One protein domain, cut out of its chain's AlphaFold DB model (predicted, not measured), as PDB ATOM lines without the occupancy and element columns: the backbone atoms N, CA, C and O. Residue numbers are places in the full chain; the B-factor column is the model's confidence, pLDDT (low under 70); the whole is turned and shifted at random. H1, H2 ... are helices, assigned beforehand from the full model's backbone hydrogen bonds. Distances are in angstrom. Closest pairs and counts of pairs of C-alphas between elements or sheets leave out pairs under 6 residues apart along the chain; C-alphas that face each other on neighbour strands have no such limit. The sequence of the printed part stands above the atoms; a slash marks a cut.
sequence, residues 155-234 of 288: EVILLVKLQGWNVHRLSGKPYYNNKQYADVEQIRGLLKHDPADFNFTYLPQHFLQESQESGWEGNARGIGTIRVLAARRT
ATOM      1  N   GLU A 155    -146.507 -53.825 155.803       92.00
ATOM      2  CA  GLU A 155    -146.820 -54.218 154.430       92.00
ATOM      3  C   GLU A 155    -146.760 -53.048 153.437       92.00
ATOM      4  O   GLU A 155    -146.277 -53.221 152.317       92.00
ATOM      5  N   VAL A 156    -147.188 -51.848 153.845       93.88
ATOM      6  CA  VAL A 156    -147.148 -50.643 153.003       93.88
ATOM      7  C   VAL A 156    -145.697 -50.230 152.784       93.88
ATOM      8  O   VAL A 156    -145.288 -49.958 151.655       93.88
ATOM      9  N   ILE A 157    -144.895 -50.242 153.850       95.88
ATOM     10  CA  ILE A 157    -143.465 -49.922 153.778       95.88
ATOM     11  C   ILE A 157    -142.751 -50.930 152.874       95.88
ATOM     12  O   ILE A 157    -141.984 -50.532 151.995       95.88
ATOM     13  N   LEU A 158    -143.031 -52.225 153.035       94.19
ATOM     14  CA  LEU A 158    -142.439 -53.282 152.220       94.19
ATOM     15  C   LEU A 158    -142.800 -53.141 150.737       94.19
ATOM     16  O   LEU A 158    -141.915 -53.234 149.885       94.19
ATOM     17  N   LEU A 159    -144.066 -52.855 150.422       92.00
ATOM     18  CA  LEU A 159    -144.515 -52.615 149.050       92.00
ATOM     19  C   LEU A 159    -143.759 -51.444 148.409       92.00
ATOM     20  O   LEU A 159    -143.230 -51.583 147.305       92.00
ATOM     21  N   VAL A 160    -143.653 -50.315 149.116       93.44
ATOM     22  CA  VAL A 160    -142.936 -49.131 148.619       93.44
ATOM     23  C   VAL A 160    -141.456 -49.435 148.398       93.44
ATOM     24  O   VAL A 160    -140.888 -49.012 147.390       93.44
ATOM     25  N   LYS A 161    -140.816 -50.212 149.282       94.38
ATOM     26  CA  LYS A 161    -139.416 -50.625 149.093       94.38
ATOM     27  C   LYS A 161    -139.237 -51.551 147.895       94.38
ATOM     28  O   LYS A 161    -138.307 -51.351 147.119       94.38
ATOM     29  N   LEU A 162    -140.147 -52.500 147.675       93.38
ATOM     30  CA  LEU A 162    -140.126 -53.371 146.493       93.38
ATOM     31  C   LEU A 162    -140.305 -52.586 145.185       93.38
ATOM     32  O   LEU A 162    -139.637 -52.879 144.188       93.38
ATOM     33  N   GLN A 163    -141.189 -51.587 145.180       91.69
ATOM     34  CA  GLN A 163    -141.383 -50.687 144.043       91.69
ATOM     35  C   GLN A 163    -140.140 -49.827 143.796       91.69
ATOM     36  O   GLN A 163    -139.632 -49.802 142.673       91.69
ATOM     37  N   GLY A 164    -139.625 -49.179 144.845       91.81
ATOM     38  CA  GLY A 164    -138.417 -48.355 144.800       91.81
ATOM     39  C   GLY A 164    -137.223 -49.135 144.264       91.81
ATOM     40  O   GLY A 164    -136.615 -48.719 143.281       91.81
ATOM     41  N   TRP A 165    -136.979 -50.326 144.803       95.00
ATOM     42  CA  TRP A 165    -135.926 -51.218 144.333       95.00
ATOM     43  C   TRP A 165    -136.056 -51.561 142.845       95.00
ATOM     44  O   TRP A 165    -135.077 -51.498 142.099       95.00
ATOM     45  N   ASN A 166    -137.268 -51.890 142.382       92.94
ATOM     46  CA  ASN A 166    -137.493 -52.207 140.975       92.94
ATOM     47  C   ASN A 166    -137.240 -51.002 140.056       92.94
ATOM     48  O   ASN A 166    -136.688 -51.170 138.973       92.94
ATOM     49  N   VAL A 167    -137.615 -49.795 140.481       90.56
ATOM     50  CA  VAL A 167    -137.321 -48.564 139.734       90.56
ATOM     51  C   VAL A 167    -135.819 -48.267 139.749       90.56
ATOM     52  O   VAL A 167    -135.241 -47.951 138.709       90.56
ATOM     53  N   HIS A 168    -135.165 -48.399 140.902       93.00
ATOM     54  CA  HIS A 168    -133.743 -48.120 141.064       93.00
ATOM     55  C   HIS A 168    -132.880 -49.064 140.227       93.00
ATOM     56  O   HIS A 168    -132.053 -48.587 139.450       93.00
ATOM     57  N   ARG A 169    -133.115 -50.380 140.283       94.81
ATOM     58  CA  ARG A 169    -132.323 -51.359 139.518       94.81
ATOM     59  C   ARG A 169    -132.417 -51.164 138.000       94.81
ATOM     60  O   ARG A 169    -131.464 -51.465 137.291       94.81
ATOM     61  N   LEU A 170    -133.548 -50.653 137.503       93.50
ATOM     62  CA  LEU A 170    -133.783 -50.388 136.078       93.50
ATOM     63  C   LEU A 170    -133.314 -48.993 135.639       93.50
ATOM     64  O   LEU A 170    -133.329 -48.681 134.449       93.50
ATOM     65  N   SER A 171    -132.910 -48.137 136.577       92.56
ATOM     66  CA  SER A 171    -132.473 -46.782 136.259       92.56
ATOM     67  C   SER A 171    -131.104 -46.784 135.586       92.56
ATOM     68  O   SER A 171    -130.129 -47.280 136.144       92.56
ATOM     69  N   GLY A 172    -131.004 -46.128 134.427       94.31
ATOM     70  CA  GLY A 172    -129.722 -45.859 133.768       94.31
ATOM     71  C   GLY A 172    -128.881 -44.778 134.459       94.31
ATOM     72  O   GLY A 172    -127.742 -44.542 134.065       94.31
ATOM     73  N   LYS A 173    -129.418 -44.093 135.480       90.88
ATOM     74  CA  LYS A 173    -128.695 -43.059 136.234       90.88
ATOM     75  C   LYS A 173    -127.953 -43.707 137.413       90.88
ATOM     76  O   LYS A 173    -128.631 -44.162 138.337       90.88
ATOM     77  N   PRO A 174    -126.604 -43.681 137.471       93.19
ATOM     78  CA  PRO A 174    -125.840 -44.409 138.494       93.19
ATOM     79  C   PRO A 174    -126.246 -44.080 139.935       93.19
ATOM     80  O   PRO A 174    -126.391 -44.969 140.763       93.19
ATOM     81  N   TYR A 175    -126.514 -42.807 140.238       87.88
ATOM     82  CA  TYR A 175    -126.911 -42.386 141.586       87.88
ATOM     83  C   TYR A 175    -128.311 -42.873 142.005       87.88
ATOM     84  O   TYR A 175    -128.560 -43.031 143.196       87.88
ATOM     85  N   TYR A 176    -129.222 -43.112 141.053       87.69
ATOM     86  CA  TYR A 176    -130.500 -43.778 141.331       87.69
ATOM     87  C   TYR A 176    -130.305 -45.288 141.431       87.69
ATOM     88  O   TYR A 176    -130.858 -45.902 142.334       87.69
ATOM     89  N   ASN A 177    -129.495 -45.874 140.547       93.69
ATOM     90  CA  ASN A 177    -129.210 -47.303 140.561       93.69
ATOM     91  C   ASN A 177    -128.574 -47.752 141.879       93.69
ATOM     92  O   ASN A 177    -129.044 -48.708 142.485       93.69
ATOM     93  N   ASN A 178    -127.605 -46.995 142.397       93.19
ATOM     94  CA  ASN A 178    -126.928 -47.295 143.659       93.19
ATOM     95  C   ASN A 178    -127.874 -47.365 144.870       93.19
ATOM     96  O   ASN A 178    -127.543 -48.012 145.863       93.19
ATOM     97  N   LYS A 179    -129.061 -46.743 144.812       91.56
ATOM     98  CA  LYS A 179    -130.055 -46.845 145.892       91.56
ATOM     99  C   LYS A 179    -130.642 -48.251 146.028       91.56
ATOM    100  O   LYS A 179    -131.084 -48.598 147.120       91.56
ATOM    101  N   GLN A 180    -130.566 -49.080 144.981       94.75
ATOM    102  CA  GLN A 180    -131.100 -50.443 144.998       94.75
ATOM    103  C   GLN A 180    -130.517 -51.291 146.139       94.75
ATOM    104  O   GLN A 180    -131.229 -52.101 146.720       94.75
ATOM    105  N   TYR A 181    -129.238 -51.100 146.481       95.25
ATOM    106  CA  TYR A 181    -128.577 -51.889 147.522       95.25
ATOM    107  C   TYR A 181    -129.144 -51.570 148.908       95.25
ATOM    108  O   TYR A 181    -129.385 -52.476 149.701       95.25
ATOM    109  N   ALA A 182    -129.428 -50.291 149.173       93.50
ATOM    110  CA  ALA A 182    -130.090 -49.880 150.405       93.50
ATOM    111  C   ALA A 182    -131.519 -50.438 150.484       93.50
ATOM    112  O   ALA A 182    -131.942 -50.858 151.562       93.50
ATOM    113  N   ASP A 183    -132.238 -50.489 149.357       94.44
ATOM    114  CA  ASP A 183    -133.569 -51.097 149.324       94.44
ATOM    115  C   ASP A 183    -133.512 -52.603 149.600       94.44
ATOM    116  O   ASP A 183    -134.335 -53.096 150.364       94.44
ATOM    117  N   VAL A 184    -132.540 -53.338 149.041       95.94
ATOM    118  CA  VAL A 184    -132.377 -54.785 149.287       95.94
ATOM    119  C   VAL A 184    -132.180 -55.072 150.773       95.94
ATOM    120  O   VAL A 184    -132.862 -55.939 151.321       95.94
ATOM    121  N   GLU A 185    -131.295 -54.334 151.443       95.88
ATOM    122  CA  GLU A 185    -131.060 -54.513 152.879       95.88
ATOM    123  C   GLU A 185    -132.303 -54.171 153.708       95.88
ATOM    124  O   GLU A 185    -132.664 -54.905 154.632       95.88
ATOM    125  N   GLN A 186    -133.030 -53.118 153.328       96.69
ATOM    126  CA  GLN A 186    -134.283 -52.751 153.987       96.69
ATOM    127  C   GLN A 186    -135.373 -53.809 153.787       96.69
ATOM    128  O   GLN A 186    -136.025 -54.196 154.752       96.69
ATOM    129  N   ILE A 187    -135.538 -54.329 152.567       96.38
ATOM    130  CA  ILE A 187    -136.473 -55.417 152.247       96.38
ATOM    131  C   ILE A 187    -136.130 -56.663 153.068       96.38
ATOM    132  O   ILE A 187    -137.010 -57.238 153.707       96.38
ATOM    133  N   ARG A 188    -134.854 -57.063 153.106       95.88
ATOM    134  CA  ARG A 188    -134.389 -58.206 153.907       95.88
ATOM    135  C   ARG A 188    -134.676 -58.014 155.391       95.88
ATOM    136  O   ARG A 188    -135.094 -58.967 156.041       95.88
ATOM    137  N   GLY A 189    -134.466 -56.810 155.921       95.94
ATOM    138  CA  GLY A 189    -134.799 -56.471 157.303       95.94
ATOM    139  C   GLY A 189    -136.295 -56.579 157.590       95.94
ATOM    140  O   GLY A 189    -136.681 -57.242 158.547       95.94
ATOM    141  N   LEU A 190    -137.135 -56.005 156.725       95.38
ATOM    142  CA  LEU A 190    -138.594 -56.055 156.864       95.38
ATOM    143  C   LEU A 190    -139.136 -57.493 156.789       95.38
ATOM    144  O   LEU A 190    -140.045 -57.851 157.527       95.38
ATOM    145  N   LEU A 191    -138.544 -58.355 155.958       93.38
ATOM    146  CA  LEU A 191    -138.934 -59.767 155.824       93.38
ATOM    147  C   LEU A 191    -138.562 -60.658 157.029       93.38
ATOM    148  O   LEU A 191    -138.844 -61.864 156.998       93.38
ATOM    149  N   LYS A 192    -137.913 -60.099 158.059       92.88
ATOM    150  CA  LYS A 192    -137.664 -60.774 159.346       92.88
ATOM    151  C   LYS A 192    -138.817 -60.607 160.342       92.88
ATOM    152  O   LYS A 192    -138.818 -61.326 161.337       92.88
ATOM    153  N   HIS A 193    -139.753 -59.685 160.098       89.06
ATOM    154  CA  HIS A 193    -140.959 -59.541 160.920       89.06
ATOM    155  C   HIS A 193    -141.854 -60.782 160.823       89.06
ATOM    156  O   HIS A 193    -141.770 -61.539 159.849       89.06
ATOM    157  N   ASP A 194    -142.695 -60.996 161.838       85.38
ATOM    158  CA  ASP A 194    -143.575 -62.160 161.877       85.38
ATOM    159  C   ASP A 194    -144.602 -62.061 160.731       85.38
ATOM    160  O   ASP A 194    -145.188 -60.997 160.542       85.38
ATOM    161  N   PRO A 195    -144.859 -63.129 159.951       80.81
ATOM    162  CA  PRO A 195    -146.007 -63.198 159.042       80.81
ATOM    163  C   PRO A 195    -147.321 -62.653 159.594       80.81
ATOM    164  O   PRO A 195    -148.093 -62.071 158.833       80.81
ATOM    165  N   ALA A 196    -147.580 -62.846 160.884       83.12
ATOM    166  CA  ALA A 196    -148.775 -62.356 161.552       83.12
ATOM    167  C   ALA A 196    -148.826 -60.821 161.675       83.12
ATOM    168  O   ALA A 196    -149.917 -60.274 161.822       83.12
ATOM    169  N   ASP A 197    -147.684 -60.132 161.573       79.88
ATOM    170  CA  ASP A 197    -147.600 -58.667 161.602       79.88
ATOM    171  C   ASP A 197    -148.090 -58.027 160.292       79.88
ATOM    172  O   ASP A 197    -148.334 -56.822 160.250       79.88
ATOM    173  N   PHE A 198    -148.217 -58.808 159.214       85.12
ATOM    174  CA  PHE A 198    -148.601 -58.299 157.904       85.12
ATOM    175  C   PHE A 198    -150.107 -58.407 157.675       85.12
ATOM    176  O   PHE A 198    -150.672 -59.504 157.648       85.12
ATOM    177  N   ASN A 199    -150.745 -57.272 157.387       85.00
ATOM    178  CA  ASN A 199    -152.135 -57.246 156.950       85.00
ATOM    179  C   ASN A 199    -152.257 -56.954 155.448       85.00
ATOM    180  O   ASN A 199    -152.290 -55.815 154.992       85.00
ATOM    181  N   PHE A 200    -152.382 -58.009 154.647       81.00
ATOM    182  CA  PHE A 200    -152.436 -57.881 153.191       81.00
ATOM    183  C   PHE A 200    -153.793 -57.443 152.626       81.00
ATOM    184  O   PHE A 200    -153.922 -57.361 151.405       81.00
ATOM    185  N   THR A 201    -154.795 -57.128 153.456       81.12
ATOM    186  CA  THR A 201    -156.113 -56.680 152.966       81.12
ATOM    187  C   THR A 201    -156.054 -55.364 152.188       81.12
ATOM    188  O   THR A 201    -156.962 -55.076 151.414       81.12
ATOM    189  N   TYR A 202    -154.987 -54.580 152.364       73.25
ATOM    190  CA  TYR A 202    -154.767 -53.310 151.667       73.25
ATOM    191  C   TYR A 202    -153.989 -53.453 150.355       73.25
ATOM    192  O   TYR A 202    -153.840 -52.475 149.620       73.25
ATOM    193  N   LEU A 203    -153.454 -54.641 150.051       77.25
ATOM    194  CA  LEU A 203    -152.720 -54.835 148.808       77.25
ATOM    195  C   LEU A 203    -153.684 -54.844 147.614       77.25
ATOM    196  O   LEU A 203    -154.770 -55.421 147.702       77.25
ATOM    197  N   PRO A 204    -153.300 -54.242 146.473       75.56
ATOM    198  CA  PRO A 204    -154.116 -54.301 145.270       75.56
ATOM    199  C   PRO A 204    -154.432 -55.747 144.872       75.56
ATOM    200  O   PRO A 204    -153.540 -56.592 144.834       75.56
ATOM    201  N   GLN A 205    -155.687 -56.025 144.506       77.62
ATOM    202  CA  GLN A 205    -156.128 -57.389 144.188       77.62
ATOM    203  C   GLN A 205    -155.293 -58.044 143.078       77.62
ATOM    204  O   GLN A 205    -154.977 -59.226 143.172       77.62
ATOM    205  N   HIS A 206    -154.876 -57.274 142.067       75.31
ATOM    206  CA  HIS A 206    -154.016 -57.778 140.991       75.31
ATOM    207  C   HIS A 206    -152.650 -58.255 141.511       75.31
ATOM    208  O   HIS A 206    -152.137 -59.265 141.045       75.31
ATOM    209  N   PHE A 207    -152.086 -57.588 142.523       70.88
ATOM    210  CA  PHE A 207    -150.822 -57.992 143.142       70.88
ATOM    211  C   PHE A 207    -150.972 -59.333 143.870       70.88
ATOM    212  O   PHE A 207    -150.094 -60.195 143.809       70.88
ATOM    213  N   LEU A 208    -152.112 -59.532 144.540       74.75
ATOM    214  CA  LEU A 208    -152.440 -60.805 145.175       74.75
ATOM    215  C   LEU A 208    -152.651 -61.909 144.125       74.75
ATOM    216  O   LEU A 208    -152.136 -63.010 144.305       74.75
ATOM    217  N   GLN A 209    -153.330 -61.612 143.015       73.62
ATOM    218  CA  GLN A 209    -153.577 -62.559 141.919       73.62
ATOM    219  C   GLN A 209    -152.287 -63.007 141.223       73.62
ATOM    220  O   GLN A 209    -152.042 -64.207 141.142       73.62
ATOM    221  N   GLU A 210    -151.408 -62.079 140.827       68.06
ATOM    222  CA  GLU A 210    -150.105 -62.406 140.213       68.06
ATOM    223  C   GLU A 210    -149.270 -63.344 141.100       68.06
ATOM    224  O   GLU A 210    -148.535 -64.219 140.626       68.06
ATOM    225  N   SER A 211    -149.399 -63.187 142.420       64.25
ATOM    226  CA  SER A 211    -148.719 -64.063 143.365       64.25
ATOM    227  C   SER A 211    -149.299 -65.474 143.431       64.25
ATOM    228  O   SER A 211    -148.542 -66.427 143.610       64.25
ATOM    229  N   GLN A 212    -150.617 -65.616 143.266       64.19
ATOM    230  CA  GLN A 212    -151.319 -66.899 143.281       64.19
ATOM    231  C   GLN A 212    -151.076 -67.671 141.978       64.19
ATOM    232  O   GLN A 212    -150.754 -68.856 142.011       64.19
ATOM    233  N   GLU A 213    -151.138 -66.983 140.835       62.94
ATOM    234  CA  GLU A 213    -150.898 -67.553 139.500       62.94
ATOM    235  C   GLU A 213    -149.461 -68.057 139.313       62.94
ATOM    236  O   GLU A 213    -149.198 -68.935 138.493       62.94
ATOM    237  N   SER A 214    -148.522 -67.562 140.121       56.41
ATOM    238  CA  SER A 214    -147.135 -68.033 140.123       56.41
ATOM    239  C   SER A 214    -146.954 -69.468 140.658       56.41
ATOM    240  O   SER A 214    -145.840 -69.988 140.571       56.41
ATOM    241  N   GLY A 215    -148.016 -70.118 141.162       43.12
ATOM    242  CA  GLY A 215    -148.100 -71.579 141.286       43.12
ATOM    243  C   GLY A 215    -147.324 -72.225 142.440       43.12
ATOM    244  O   GLY A 215    -146.809 -73.327 142.272       43.12
ATOM    245  N   TRP A 216    -147.219 -71.583 143.610       44.97
ATOM    246  CA  TRP A 216    -146.594 -72.198 144.795       44.97
ATOM    247  C   TRP A 216    -147.625 -72.515 145.891       44.97
ATOM    248  O   TRP A 216    -147.980 -71.650 146.688       44.97
ATOM    249  N   GLU A 217    -148.065 -73.776 145.975       42.03
ATOM    250  CA  GLU A 217    -148.981 -74.317 147.007       42.03
ATOM    251  C   GLU A 217    -148.285 -74.623 148.358       42.03
ATOM    252  O   GLU A 217    -148.643 -75.543 149.096       42.03
ATOM    253  N   GLY A 218    -147.270 -73.840 148.727       40.66
ATOM    254  CA  GLY A 218    -146.584 -73.973 150.011       40.66
ATOM    255  C   GLY A 218    -147.385 -73.355 151.155       40.66
ATOM    256  O   GLY A 218    -147.359 -72.145 151.359       40.66
ATOM    257  N   ASN A 219    -148.069 -74.211 151.905       43.16
ATOM    258  CA  ASN A 219    -148.887 -73.952 153.088       43.16
ATOM    259  C   ASN A 219    -148.206 -73.056 154.159       43.16
ATOM    260  O   ASN A 219    -147.608 -73.558 155.105       43.16
ATOM    261  N   ALA A 220    -148.299 -71.729 154.014       36.75
ATOM    262  CA  ALA A 220    -148.298 -70.727 155.087       36.75
ATOM    263  C   ALA A 220    -148.713 -69.357 154.511       36.75
ATOM    264  O   ALA A 220    -148.070 -68.798 153.624       36.75
ATOM    265  N   ARG A 221    -149.828 -68.844 155.031       43.53
ATOM    266  CA  ARG A 221    -150.555 -67.617 154.663       43.53
ATOM    267  C   ARG A 221    -149.631 -66.440 154.286       43.53
ATOM    268  O   ARG A 221    -148.792 -66.035 155.081       43.53
ATOM    269  N   GLY A 222    -149.825 -65.876 153.089       43.38
ATOM    270  CA  GLY A 222    -149.385 -64.532 152.664       43.38
ATOM    271  C   GLY A 222    -147.881 -64.279 152.473       43.38
ATOM    272  O   GLY A 222    -147.497 -63.561 151.554       43.38
ATOM    273  N   ILE A 223    -146.998 -64.883 153.270       44.69
ATOM    274  CA  ILE A 223    -145.551 -64.625 153.189       44.69
ATOM    275  C   ILE A 223    -144.875 -65.336 152.016       44.69
ATOM    276  O   ILE A 223    -143.893 -64.811 151.483       44.69
ATOM    277  N   GLY A 224    -145.406 -66.477 151.566       45.56
ATOM    278  CA  GLY A 224    -144.922 -67.153 150.357       45.56
ATOM    279  C   GLY A 224    -144.922 -66.214 149.146       45.56
ATOM    280  O   GLY A 224    -143.911 -66.094 148.466       45.56
ATOM    281  N   THR A 225    -145.994 -65.441 148.968       47.00
ATOM    282  CA  THR A 225    -146.158 -64.423 147.921       47.00
ATOM    283  C   THR A 225    -145.028 -63.393 147.905       47.00
ATOM    284  O   THR A 225    -144.420 -63.152 146.863       47.00
ATOM    285  N   ILE A 226    -144.706 -62.789 149.051       49.59
ATOM    286  CA  ILE A 226    -143.721 -61.701 149.089       49.59
ATOM    287  C   ILE A 226    -142.294 -62.239 149.107       49.59
ATOM    288  O   ILE A 226    -141.439 -61.685 148.417       49.59
ATOM    289  N   ARG A 227    -142.024 -63.347 149.810       45.03
ATOM    290  CA  ARG A 227    -140.717 -64.009 149.725       45.03
ATOM    291  C   ARG A 227    -140.445 -64.524 148.323       45.03
ATOM    292  O   ARG A 227    -139.305 -64.426 147.917       45.03
ATOM    293  N   VAL A 228    -141.437 -64.991 147.563       47.97
ATOM    294  CA  VAL A 228    -141.254 -65.426 146.166       47.97
ATOM    295  C   VAL A 228    -141.128 -64.241 145.211       47.97
ATOM    296  O   VAL A 228    -140.317 -64.315 144.299       47.97
ATOM    297  N   LEU A 229    -141.838 -63.126 145.406       49.59
ATOM    298  CA  LEU A 229    -141.635 -61.926 144.580       49.59
ATOM    299  C   LEU A 229    -140.291 -61.240 144.869       49.59
ATOM    300  O   LEU A 229    -139.622 -60.785 143.939       49.59
ATOM    301  N   ALA A 230    -139.865 -61.217 146.136       47.19
ATOM    302  CA  ALA A 230    -138.531 -60.787 146.527       47.19
ATOM    303  C   ALA A 230    -137.477 -61.778 146.005       47.19
ATOM    304  O   ALA A 230    -136.598 -61.358 145.265       47.19
ATOM    305  N   ALA A 231    -137.622 -63.083 146.269       44.47
ATOM    306  CA  ALA A 231    -136.680 -64.134 145.877       44.47
ATOM    307  C   ALA A 231    -136.608 -64.362 144.368       44.47
ATOM    308  O   ALA A 231    -135.519 -64.529 143.861       44.47
ATOM    309  N   ARG A 232    -137.691 -64.324 143.585       47.25
ATOM    310  CA  ARG A 232    -137.592 -64.416 142.112       47.25
ATOM    311  C   ARG A 232    -136.870 -63.214 141.532       47.25
ATOM    312  O   ARG A 232    -136.070 -63.361 140.613       47.25
ATOM    313  N   ARG A 233    -137.129 -62.016 142.060       49.28
ATOM    314  CA  ARG A 233    -136.450 -60.822 141.562       49.28
ATOM    315  C   ARG A 233    -135.002 -60.723 142.076       49.28
ATOM    316  O   ARG A 233    -134.192 -60.117 141.380       49.28
ATOM    317  N   THR A 234    -134.663 -61.288 143.243       47.16
ATOM    318  CA  THR A 234    -133.279 -61.348 143.758       47.16
ATOM    319  C   THR A 234    -132.500 -62.562 143.250       47.16
ATOM    320  O   THR A 234    -131.316 -62.434 143.011       47.16
TER     321      THR A 234
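This is residues 155 to 234 of the 288 residues of the protein "PTCB-BRCT domain containing protein" of Ceratobasidium theobromae (UniProt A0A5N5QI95). H1 and H3 run side by side in opposite ways, with short H2 at the turn between them; H5 runs loosely alongside H1, and H4 stands crosswise to H5, far from H2. The 80 printed residues hold five named helices, H1 to H5 in order: all helix, compact, radius of gyration of the C-alphas 13.2 A, spans 40 by 24 by 21 A.

H1, residues 155 to 170, touches H3, residues 179 to 190, at a shallow tilt of 27 degrees; closest C-alphas Trp 165 and Gln 180, 4.9 A. H2, residues 174 to 177, touches H1 only at the corner. H5, residues 223 to 234, is close to but not clearly touching H1. H4, residues 205 to 213, touches H5 about perpendicular, 79 degrees; closest C-alphas Ser 211 and Thr 225, 5.2 A. Every O i to N i+4 pair is within hydrogen-bond range in H3, H4 and H5; H1 has 11 of 12.

H1, 22.8 A long, begins at C-alpha 155 (-146.820, -54.218, 154.430); H5, 15.8 A, ends at C-alpha 234 (-133.279, -61.348, 143.758).

The printed part has no cut; the H3 to H4 link is long. Residues 210 to 234 have pLDDT under 70.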